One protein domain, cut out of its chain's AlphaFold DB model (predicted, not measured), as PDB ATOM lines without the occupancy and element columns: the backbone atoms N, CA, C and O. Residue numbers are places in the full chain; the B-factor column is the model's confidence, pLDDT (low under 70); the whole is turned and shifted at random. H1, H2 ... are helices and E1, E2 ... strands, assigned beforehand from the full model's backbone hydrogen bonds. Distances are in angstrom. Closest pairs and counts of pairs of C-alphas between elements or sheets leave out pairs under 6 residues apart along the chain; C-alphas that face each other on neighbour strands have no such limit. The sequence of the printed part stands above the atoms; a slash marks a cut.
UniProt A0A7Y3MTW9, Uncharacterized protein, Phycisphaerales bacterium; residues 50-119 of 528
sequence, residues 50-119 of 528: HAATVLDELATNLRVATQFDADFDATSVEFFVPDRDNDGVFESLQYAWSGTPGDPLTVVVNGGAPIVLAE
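Overview. This is residues 50 to 119 of the 528 residues of an uncharacterized protein of Phycisphaerales bacterium (UniProt A0A7Y3MTW9). What shape is it? Helix H1 packs on one face of a twisted four-stranded sheet, making two layers, with loops reaching past both ends of the strands. What makes it up? The printed part has 70 residues, mixed in class, in the order H1 E1 E2 E3 E4; the strands form a meander, each the antiparallel neighbour of the one before. It is compact, radius of gyration of the C-alphas 12.1 A, spanning 38 by 26 by 22 A.

Arrangement. Where is the helix? H1, residues 50 to 63, is on the sheet at a height of 8.5 A; its closest C-alphas to E4, residues 115 to 118, are Val 54 and Leu 117, 6.5 A apart. Every O i to N i+4 pair in H1 is within hydrogen-bond range. Which strands pair? Hairpins join E1, residues 76 to 81, to E2, residues 91 to 96 (N 79 and O 93, 3.0 A), E2 to E3, residues 105 to 109 (N 94 and O 108, 2.9 A), and E3 to E4 (N 107 and O 115, 2.9 A).

Along the chain. Where does H1 begin? At C-alpha 50, (-68.382, -16.808, 83.931); it is 20.0 A long. Where does E4 end? At C-alpha 118, (-65.330, -19.129, 77.453).

Size, cuts and confidence. Which link is long? That from H1 to E1. Where is confidence low? Residues 70 to 71 and 87 to 89 have pLDDT under 70; the printed part has no cut.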
ATOM      1  N   HIS A  50     -68.299 -15.815  85.000       88.00
ATOM      2  CA  HIS A  50     -68.382 -16.808  83.931       88.00
ATOM      3  C   HIS A  50     -67.182 -17.761  83.938       88.00
ATOM      4  O   HIS A  50     -67.361 -18.974  83.919       88.00
ATOM      5  N   ALA A  51     -65.963 -17.227  84.069       89.12
ATOM      6  CA  ALA A  51     -64.755 -18.044  84.185       89.12
ATOM      7  C   ALA A  51     -64.798 -18.992  85.398       89.12
ATOM      8  O   ALA A  51     -64.395 -20.144  85.284       89.12
ATOM      9  N   ALA A  52     -65.320 -18.537  86.543       89.44
ATOM     10  CA  ALA A  52     -65.473 -19.385  87.722       89.44
ATOM     11  C   ALA A  52     -66.462 -20.538  87.485       89.44
ATOM     12  O   ALA A  52     -66.182 -21.657  87.896       89.44
ATOM     13  N   THR A  53     -67.578 -20.291  86.791       92.88
ATOM     14  CA  THR A  53     -68.539 -21.345  86.427       92.88
ATOM     15  C   THR A  53     -67.921 -22.378  85.489       92.88
ATOM     16  O   THR A  53     -68.083 -23.571  85.715       92.88
ATOM     17  N   VAL A  54     -67.165 -21.938  84.480       94.69
ATOM     18  CA  VAL A  54     -66.482 -22.847  83.546       94.69
ATOM     19  C   VAL A  54     -65.434 -23.708  84.261       94.69
ATOM     20  O   VAL A  54     -65.329 -24.901  83.990       94.69
ATOM     21  N   LEU A  55     -64.675 -23.127  85.198       93.06
ATOM     22  CA  LEU A  55     -63.701 -23.876  85.999       93.06
ATOM     23  C   LEU A  55     -64.369 -24.873  86.955       93.06
ATOM     24  O   LEU A  55     -63.849 -25.970  87.127       93.06
ATOM     25  N   ASP A  56     -65.504 -24.515  87.557       93.06
ATOM     26  CA  ASP A  56     -66.282 -25.410  88.424       93.06
ATOM     27  C   ASP A  56     -66.853 -26.604  87.642       93.06
ATOM     28  O   ASP A  56     -66.794 -27.743  88.107       93.06
ATOM     29  N   GLU A  57     -67.322 -26.368  86.413       93.56
ATOM     30  CA  GLU A  57     -67.781 -27.420  85.503       93.56
ATOM     31  C   GLU A  57     -66.636 -28.361  85.097       93.56
ATOM     32  O   GLU A  57     -66.770 -29.580  85.213       93.56
ATOM     33  N   LEU A  58     -65.485 -27.810  84.692       94.62
ATOM     34  CA  LEU A  58     -64.287 -28.595  84.376       94.62
ATOM     35  C   LEU A  58     -63.832 -29.428  85.585       94.62
ATOM     36  O   LEU A  58     -63.599 -30.626  85.450       94.62
ATOM     37  N   ALA A  59     -63.745 -28.820  86.772       89.56
ATOM     38  CA  ALA A  59     -63.347 -29.512  87.997       89.56
ATOM     39  C   ALA A  59     -64.341 -30.616  88.387       89.56
ATOM     40  O   ALA A  59     -63.927 -31.696  88.804       89.56
ATOM     41  N   THR A  60     -65.643 -30.373  88.221       87.19
ATOM     42  CA  THR A  60     -66.689 -31.374  88.470       87.19
ATOM     43  C   THR A  60     -66.551 -32.561  87.527       87.19
ATOM     44  O   THR A  60     -66.625 -33.703  87.973       87.19
ATOM     45  N   ASN A  61     -66.294 -32.311  86.242       91.81
ATOM     46  CA  ASN A  61     -66.102 -33.374  85.262       91.81
ATOM     47  C   ASN A  61     -64.813 -34.164  85.524       91.81
ATOM     48  O   ASN A  61     -64.855 -35.391  85.524       91.81
ATOM     49  N   LEU A  62     -63.707 -33.485  85.842       91.44
ATOM     50  CA  LEU A  62     -62.444 -34.131  86.213       91.44
ATOM     51  C   LEU A  62     -62.568 -34.982  87.481       91.44
ATOM     52  O   LEU A  62     -61.936 -36.027  87.586       91.44
ATOM     53  N   ARG A  63     -63.396 -34.565  88.445       83.06
ATOM     54  CA  ARG A  63     -63.609 -35.309  89.693       83.06
ATOM     55  C   ARG A  63     -64.274 -36.667  89.475       83.06
ATOM     56  O   ARG A  63     -64.070 -37.567  90.283       83.06
ATOM     57  N   VAL A  64     -65.069 -36.797  88.418       77.75
ATOM     58  CA  VAL A  64     -65.732 -38.052  88.039       77.75
ATOM     59  C   VAL A  64     -65.049 -38.722  86.847       77.75
ATOM     60  O   VAL A  64     -65.628 -39.622  86.253       77.75
ATOM     61  N   ALA A  65     -63.845 -38.284  86.471       88.56
ATOM     62  CA  ALA A  65     -63.111 -38.892  85.375       88.56
ATOM     63  C   ALA A  65     -62.688 -40.320  85.745       88.56
ATOM     64  O   ALA A  65     -62.081 -40.547  86.792       88.56
ATOM     65  N   THR A  66     -63.001 -41.282  84.883       79.25
ATOM     66  CA  THR A  66     -62.651 -42.700  85.067       79.25
ATOM     67  C   THR A  66     -61.369 -43.078  84.335       79.25
ATOM     68  O   THR A  66     -60.692 -44.024  84.727       79.25
ATOM     69  N   GLN A  67     -61.017 -42.333  83.286       82.44
ATOM     70  CA  GLN A  67     -59.837 -42.575  82.462       82.44
ATOM     71  C   GLN A  67     -59.374 -41.271  81.809       82.44
ATOM     72  O   GLN A  67     -60.201 -40.490  81.354       82.44
ATOM     73  N   PHE A  68     -58.061 -41.061  81.712       85.38
ATOM     74  CA  PHE A  68     -57.453 -40.003  80.899       85.38
ATOM     75  C   PHE A  68     -56.876 -40.613  79.620       85.38
ATOM     76  O   PHE A  68     -56.360 -41.733  79.660       85.38
ATOM     77  N   ASP A  69     -56.957 -39.894  78.501       82.12
ATOM     78  CA  ASP A  69     -56.188 -40.260  77.307       82.12
ATOM     79  C   ASP A  69     -54.702 -39.893  77.501       82.12
ATOM     80  O   ASP A  69     -54.361 -39.098  78.375       82.12
ATOM     81  N   ALA A  70     -53.793 -40.488  76.730       64.06
ATOM     82  CA  ALA A  70     -52.347 -40.302  76.887       64.06
ATOM     83  C   ALA A  70     -51.840 -38.927  76.400       64.06
ATOM     84  O   ALA A  70     -50.727 -38.528  76.750       64.06
ATOM     85  N   ASP A  71     -52.649 -38.207  75.621       67.75
ATOM     86  CA  ASP A  71     -52.299 -36.930  74.999       67.75
ATOM     87  C   ASP A  71     -52.974 -35.756  75.737       67.75
ATOM     88  O   ASP A  71     -53.995 -35.221  75.305       67.75
ATOM     89  N   PHE A  72     -52.397 -35.338  76.868       87.31
ATOM     90  CA  PHE A  72     -52.769 -34.105  77.575       87.31
ATOM     91  C   PHE A  72     -51.577 -33.155  77.718       87.31
ATOM     92  O   PHE A  72     -50.422 -33.574  77.836       87.31
ATOM     93  N   ASP A  73     -51.855 -31.855  77.726       90.50
ATOM     94  CA  ASP A  73     -50.856 -30.808  77.916       90.50
ATOM     95  C   ASP A  73     -51.408 -29.639  78.739       90.50
ATOM     96  O   ASP A  73     -52.557 -29.633  79.169       90.50
ATOM     97  N   ALA A  74     -50.587 -28.613  78.959       93.62
ATOM     98  CA  ALA A  74     -50.959 -27.440  79.752       93.62
ATOM     99  C   ALA A  74     -52.234 -26.719  79.263       93.62
ATOM    100  O   ALA A  74     -52.805 -25.911  79.990       93.62
ATOM    101  N   THR A  75     -52.679 -26.976  78.034       95.38
ATOM    102  CA  THR A  75     -53.797 -26.287  77.388       95.38
ATOM    103  C   THR A  75     -54.921 -27.214  76.931       95.38
ATOM    104  O   THR A  75     -55.941 -26.723  76.443       95.38
ATOM    105  N   SER A  76     -54.777 -28.528  77.110       94.31
ATOM    106  CA  SER A  76     -55.766 -29.511  76.683       94.31
ATOM    107  C   SER A  76     -55.777 -30.770  77.546       94.31
ATOM    108  O   SER A  76     -54.742 -31.262  77.986       94.31
ATOM    109  N   VAL A  77     -56.973 -31.304  77.783       94.88
ATOM    110  CA  VAL A  77     -57.174 -32.574  78.482       94.88
ATOM    111  C   VAL A  77     -58.336 -33.328  77.860       94.88
ATOM    112  O   VAL A  77     -59.404 -32.750  77.654       94.88
ATOM    113  N   GLU A  78     -58.131 -34.613  77.591       94.88
ATOM    114  CA  GLU A  78     -59.178 -35.546  77.190       94.88
ATOM    115  C   GLU A  78     -59.315 -36.653  78.232       94.88
ATOM    116  O   GLU A  78     -58.327 -37.224  78.701       94.88
ATOM    117  N   PHE A  79     -60.553 -36.914  78.639       93.19
ATOM    118  CA  PHE A  79     -60.871 -37.912  79.646       93.19
ATOM    119  C   PHE A  79     -62.284 -38.460  79.459       93.19
ATOM    120  O   PHE A  79     -63.132 -37.852  78.806       93.19
ATOM    121  N   PHE A  80     -62.532 -39.614  80.066       91.88
ATOM    122  CA  PHE A  80     -63.814 -40.297  80.056       91.88
ATOM    123  C   PHE A  80     -64.535 -40.087  81.381       91.88
ATOM    124  O   PHE A  80     -63.908 -40.083  82.442       91.88
ATOM    125  N   VAL A  81     -65.854 -39.935  81.321       87.50
ATOM    126  CA  VAL A  81     -66.735 -39.881  82.494       87.50
ATOM    127  C   VAL A  81     -67.774 -41.003  82.423       87.50
ATOM    128  O   VAL A  81     -68.063 -41.497  81.326       87.50
ATOM    129  N   PRO A  82     -68.351 -41.422  83.568       84.62
ATOM    130  CA  PRO A  82     -69.462 -42.359  83.590       84.62
ATOM    131  C   PRO A  82     -70.575 -41.899  82.660       84.62
ATOM    132  O   PRO A  82     -70.834 -40.701  82.545       84.62
ATOM    133  N   ASP A  83     -71.216 -42.871  82.026       81.44
ATOM    134  CA  ASP A  83     -72.342 -42.670  81.125       81.44
ATOM    135  C   ASP A  83     -73.446 -41.831  81.805       81.44
ATOM    136  O   ASP A  83     -73.996 -42.228  82.839       81.44
ATOM    137  N   ARG A  84     -73.730 -40.636  81.260       83.50
ATOM    138  CA  ARG A  84     -74.704 -39.686  81.832       83.50
ATOM    139  C   ARG A  84     -76.033 -39.699  81.099       83.50
ATOM    140  O   ARG A  84     -77.047 -39.324  81.700       83.50
ATOM    141  N   ASP A  85     -76.046 -40.086  79.827       78.81
ATOM    142  CA  ASP A  85     -77.262 -40.183  79.019       78.81
ATOM    143  C   ASP A  85     -77.856 -41.602  78.984       78.81
ATOM    144  O   ASP A  85     -78.980 -41.793  78.503       78.81
ATOM    145  N   ASN A  86     -77.181 -42.539  79.654       75.44
ATOM    146  CA  ASN A  86     -77.580 -43.917  79.883       75.44
ATOM    147  C   ASN A  86     -77.685 -44.711  78.566       75.44
ATOM    148  O   ASN A  86     -78.614 -45.514  78.389       75.44
ATOM    149  N   ASP A  87     -76.770 -44.459  77.625       69.06
ATOM    150  CA  ASP A  87     -76.676 -45.152  76.336       69.06
ATOM    151  C   ASP A  87     -75.754 -46.393  76.346       69.06
ATOM    152  O   ASP A  87     -75.734 -47.164  75.380       69.06
ATOM    153  N   GLY A  88     -75.079 -46.647  77.467       56.84
ATOM    154  CA  GLY A  88     -74.157 -47.758  77.685       56.84
ATOM    155  C   GLY A  88     -72.713 -47.470  77.269       56.84
ATOM    156  O   GLY A  88     -71.899 -48.397  77.274       56.84
ATOM    157  N   VAL A  89     -72.379 -46.231  76.901       65.12
ATOM    158  CA  VAL A  89     -71.043 -45.816  76.462       65.12
ATOM    159  C   VAL A  89     -70.532 -44.698  77.372       65.12
ATOM    160  O   VAL A  89     -71.243 -43.755  77.698       65.12
ATOM    161  N   PHE A  90     -69.270 -44.785  77.809       75.00
ATOM    162  CA  PHE A  90     -68.655 -43.669  78.531       75.00
ATOM    163  C   PHE A  90     -68.568 -42.431  77.644       75.00
ATOM    164  O   PHE A  90     -68.211 -42.522  76.466       75.00
ATOM    165  N   GLU A  91     -68.824 -41.265  78.230       87.19
ATOM    166  CA  GLU A  91     -68.701 -40.014  77.499       87.19
ATOM    167  C   GLU A  91     -67.231 -39.575  77.470       87.19
ATOM    168  O   GLU A  91     -66.598 -39.466  78.520       87.19
ATOM    169  N   SER A  92     -66.691 -39.297  76.280       93.62
ATOM    170  CA  SER A  92     -65.404 -38.604  76.127       93.62
ATOM    171  C   SER A  92     -65.635 -37.096  76.188       93.62
ATOM    172  O   SER A  92     -66.469 -36.547  75.457       93.62
ATOM    173  N   LEU A  93     -64.883 -36.428  77.059       95.44
ATOM    174  CA  LEU A  93     -64.839 -34.982  77.196       95.44
ATOM    175  C   LEU A  93     -63.425 -34.496  76.898       95.44
ATOM    176  O   LEU A  93     -62.477 -34.850  77.596       95.44
ATOM    177  N   GLN A  94     -63.298 -33.622  75.905       96.50
ATOM    178  CA  GLN A  94     -62.038 -32.971  75.568       96.50
ATOM    179  C   GLN A  94     -62.156 -31.465  75.773       96.50
ATOM    180  O   GLN A  94     -62.884 -30.787  75.050       96.50
ATOM    181  N   TYR A  95     -61.415 -30.934  76.739       96.69
ATOM    182  CA  TYR A  95     -61.254 -29.499  76.947       96.69
ATOM    183  C   TYR A  95     -59.988 -29.029  76.247       96.69
ATOM    184  O   TYR A  95     -58.938 -29.643  76.408       96.69
ATOM    185  N   ALA A  96     -60.069 -27.934  75.493       96.06
ATOM    186  CA  ALA A  96     -58.927 -27.419  74.743       96.06
ATOM    187  C   ALA A  96     -58.947 -25.892  74.607       96.06
ATOM    188  O   ALA A  96     -59.984 -25.290  74.308       96.06
ATOM    189  N   TRP A  97     -57.775 -25.283  74.771       97.50
ATOM    190  CA  TRP A  97     -57.474 -23.888  74.455       97.50
ATOM    191  C   TRP A  97     -56.233 -23.830  73.555       97.50
ATOM    192  O   TRP A  97     -55.315 -24.622  73.706       97.50
ATOM    193  N   SER A  98     -56.169 -22.889  72.611       95.38
ATOM    194  CA  SER A  98     -55.080 -22.849  71.617       95.38
ATOM    195  C   SER A  98     -53.728 -22.362  72.161       95.38
ATOM    196  O   SER A  98     -52.742 -22.330  71.422       95.38
ATOM    197  N   GLY A  99     -53.690 -21.869  73.403       94.25
ATOM    198  CA  GLY A  99     -52.535 -21.165  73.965       94.25
ATOM    199  C   GLY A  99     -52.392 -19.705  73.511       94.25
ATOM    200  O   GLY A  99     -51.511 -18.996  74.002       94.25
ATOM    201  N   THR A 100     -53.230 -19.226  72.582       96.50
ATOM    202  CA  THR A 100     -53.165 -17.849  72.069       96.50
ATOM    203  C   THR A 100     -54.117 -16.939  72.851       96.50
ATOM    204  O   THR A 100     -55.323 -17.180  72.854       96.50
ATOM    205  N   PRO A 101     -53.623 -15.861  73.494       95.88
ATOM    206  CA  PRO A 101     -54.488 -14.924  74.202       95.88
ATOM    207  C   PRO A 101     -55.570 -14.328  73.294       95.88
ATOM    208  O   PRO A 101     -55.254 -13.721  72.270       95.88
ATOM    209  N   GLY A 102     -56.827 -14.473  73.707       93.06
ATOM    210  CA  GLY A 102     -58.014 -14.038  72.971       93.06
ATOM    211  C   GLY A 102     -58.774 -15.180  72.286       93.06
ATOM    212  O   GLY A 102     -59.942 -15.006  71.936       93.06
ATOM    213  N   ASP A 103     -58.159 -16.355  72.135       96.44
ATOM    214  CA  ASP A 103     -58.836 -17.539  71.602       96.44
ATOM    215  C   ASP A 103     -59.753 -18.182  72.658       96.44
ATOM    216  O   ASP A 103     -59.520 -18.025  73.861       96.44
ATOM    217  N   PRO A 104     -60.815 -18.899  72.241       96.94
ATOM    218  CA  PRO A 104     -61.770 -19.492  73.168       96.94
ATOM    219  C   PRO A 104     -61.254 -20.782  73.820       96.94
ATOM    220  O   PRO A 104     -60.526 -21.556  73.198       96.94
ATOM    221  N   LEU A 105     -61.713 -21.049  75.045       96.88
ATOM    222  CA  LEU A 105     -61.683 -22.384  75.649       96.88
ATOM    223  C   LEU A 105     -62.924 -23.152  75.182       96.88
ATOM    224  O   LEU A 105     -64.052 -22.664  75.324       96.88
ATOM    225  N   THR A 106     -62.722 -24.345  74.635       97.62
ATOM    226  CA  THR A 106     -63.795 -25.192  74.099       97.62
ATOM    227  C   THR A 106     -63.860 -26.543  74.793       97.62
ATOM    228  O   THR A 106     -62.837 -27.025  75.275       97.62
ATOM    229  N   VAL A 107     -65.043 -27.162  74.784       97.06
ATOM    230  CA  VAL A 107     -65.240 -28.578  75.108       97.06
ATOM    231  C   VAL A 107     -65.805 -29.328  73.905       97.06
ATOM    232  O   VAL A 107     -66.681 -28.821  73.201       97.06
ATOM    233  N   VAL A 108     -65.315 -30.535  73.662       96.12
ATOM    234  CA  VAL A 108     -65.871 -31.498  72.710       96.12
ATOM    235  C   VAL A 108     -66.417 -32.675  73.508       96.12
ATOM    236  O   VAL A 108     -65.730 -33.196  74.378       96.12
ATOM    237  N   VAL A 109     -67.651 -33.082  73.207       94.44
ATOM    238  CA  VAL A 109     -68.312 -34.234  73.833       94.44
ATOM    239  C   VAL A 109     -68.475 -35.323  72.779       94.44
ATOM    240  O   VAL A 109     -69.031 -35.048  71.711       94.44
ATOM    241  N   ASN A 110     -67.980 -36.531  73.051       90.44
ATOM    242  CA  ASN A 110     -68.101 -37.717  72.191       90.44
ATOM    243  C   ASN A 110     -67.640 -37.478  70.739       90.44
ATOM    244  O   ASN A 110     -68.289 -37.902  69.781       90.44
ATOM    245  N   GLY A 111     -66.541 -36.733  70.564       88.00
ATOM    246  CA  GLY A 111     -66.012 -36.370  69.242       88.00
ATOM    247  C   GLY A 111     -66.915 -35.431  68.423       88.00
ATOM    248  O   GLY A 111     -66.772 -35.337  67.203       88.00
ATOM    249  N   GLY A 112     -67.874 -34.763  69.072       91.94
ATOM    250  CA  GLY A 112     -68.801 -33.815  68.460       91.94
ATOM    251  C   GLY A 112     -68.171 -32.483  68.031       91.94
ATOM    252  O   GLY A 112     -66.956 -32.305  67.970       91.94
ATOM    253  N   ALA A 113     -69.021 -31.504  67.707       94.44
ATOM    254  CA  ALA A 113     -68.551 -30.158  67.383       94.44
ATOM    255  C   ALA A 113     -68.062 -29.426  68.652       94.44
ATOM    256  O   ALA A 113     -68.739 -29.523  69.678       94.44
ATOM    257  N   PRO A 114     -66.963 -28.647  68.589       94.25
ATOM    258  CA  PRO A 114     -66.496 -27.863  69.728       94.25
ATOM    259  C   PRO A 114     -67.549 -26.864  70.214       94.25
ATOM    260  O   PRO A 114     -68.072 -26.056  69.441       94.25
ATOM    261  N   ILE A 115     -67.828 -26.902  71.511       96.69
ATOM    262  CA  ILE A 115     -68.708 -25.978  72.222       96.69
ATOM    263  C   ILE A 115     -67.823 -24.949  72.926       96.69
ATOM    264  O   ILE A 115     -66.949 -25.309  73.709       96.69
ATOM    265  N   VAL A 116     -68.034 -23.660  72.651       96.62
ATOM    266  CA  VAL A 116     -67.291 -22.575  73.313       96.62
ATOM    267  C   VAL A 116     -67.796 -22.410  74.741       96.62
ATOM    268  O   VAL A 116     -68.953 -22.050  74.951       96.62
ATOM    269  N   LEU A 117     -66.912 -22.643  75.711       94.56
ATOM    270  CA  LEU A 117     -67.201 -22.460  77.130       94.56
ATOM    271  C   LEU A 117     -66.867 -21.047  77.589       94.56
ATOM    272  O   LEU A 117     -67.657 -20.438  78.301       94.56
ATOM    273  N   ALA A 118     -65.729 -20.501  77.161       94.06
ATOM    274  CA  ALA A 118     -65.330 -19.129  77.453       94.06
ATOM    275  C   ALA A 118     -64.688 -18.482  76.222       94.06
ATOM    276  O   ALA A 118     -63.807 -19.065  75.594       94.06
ATOM    277  N   GLU A 119     -65.129 -17.269  75.892       92.94
ATOM    278  CA  GLU A 119     -64.507 -16.423  74.870       92.94
ATOM    279  C   GLU A 119     -63.371 -15.587  75.477       92.94
ATOM    280  O   GLU A 119     -63.351 -15.350  76.686       92.94
TER     281      GLU A 119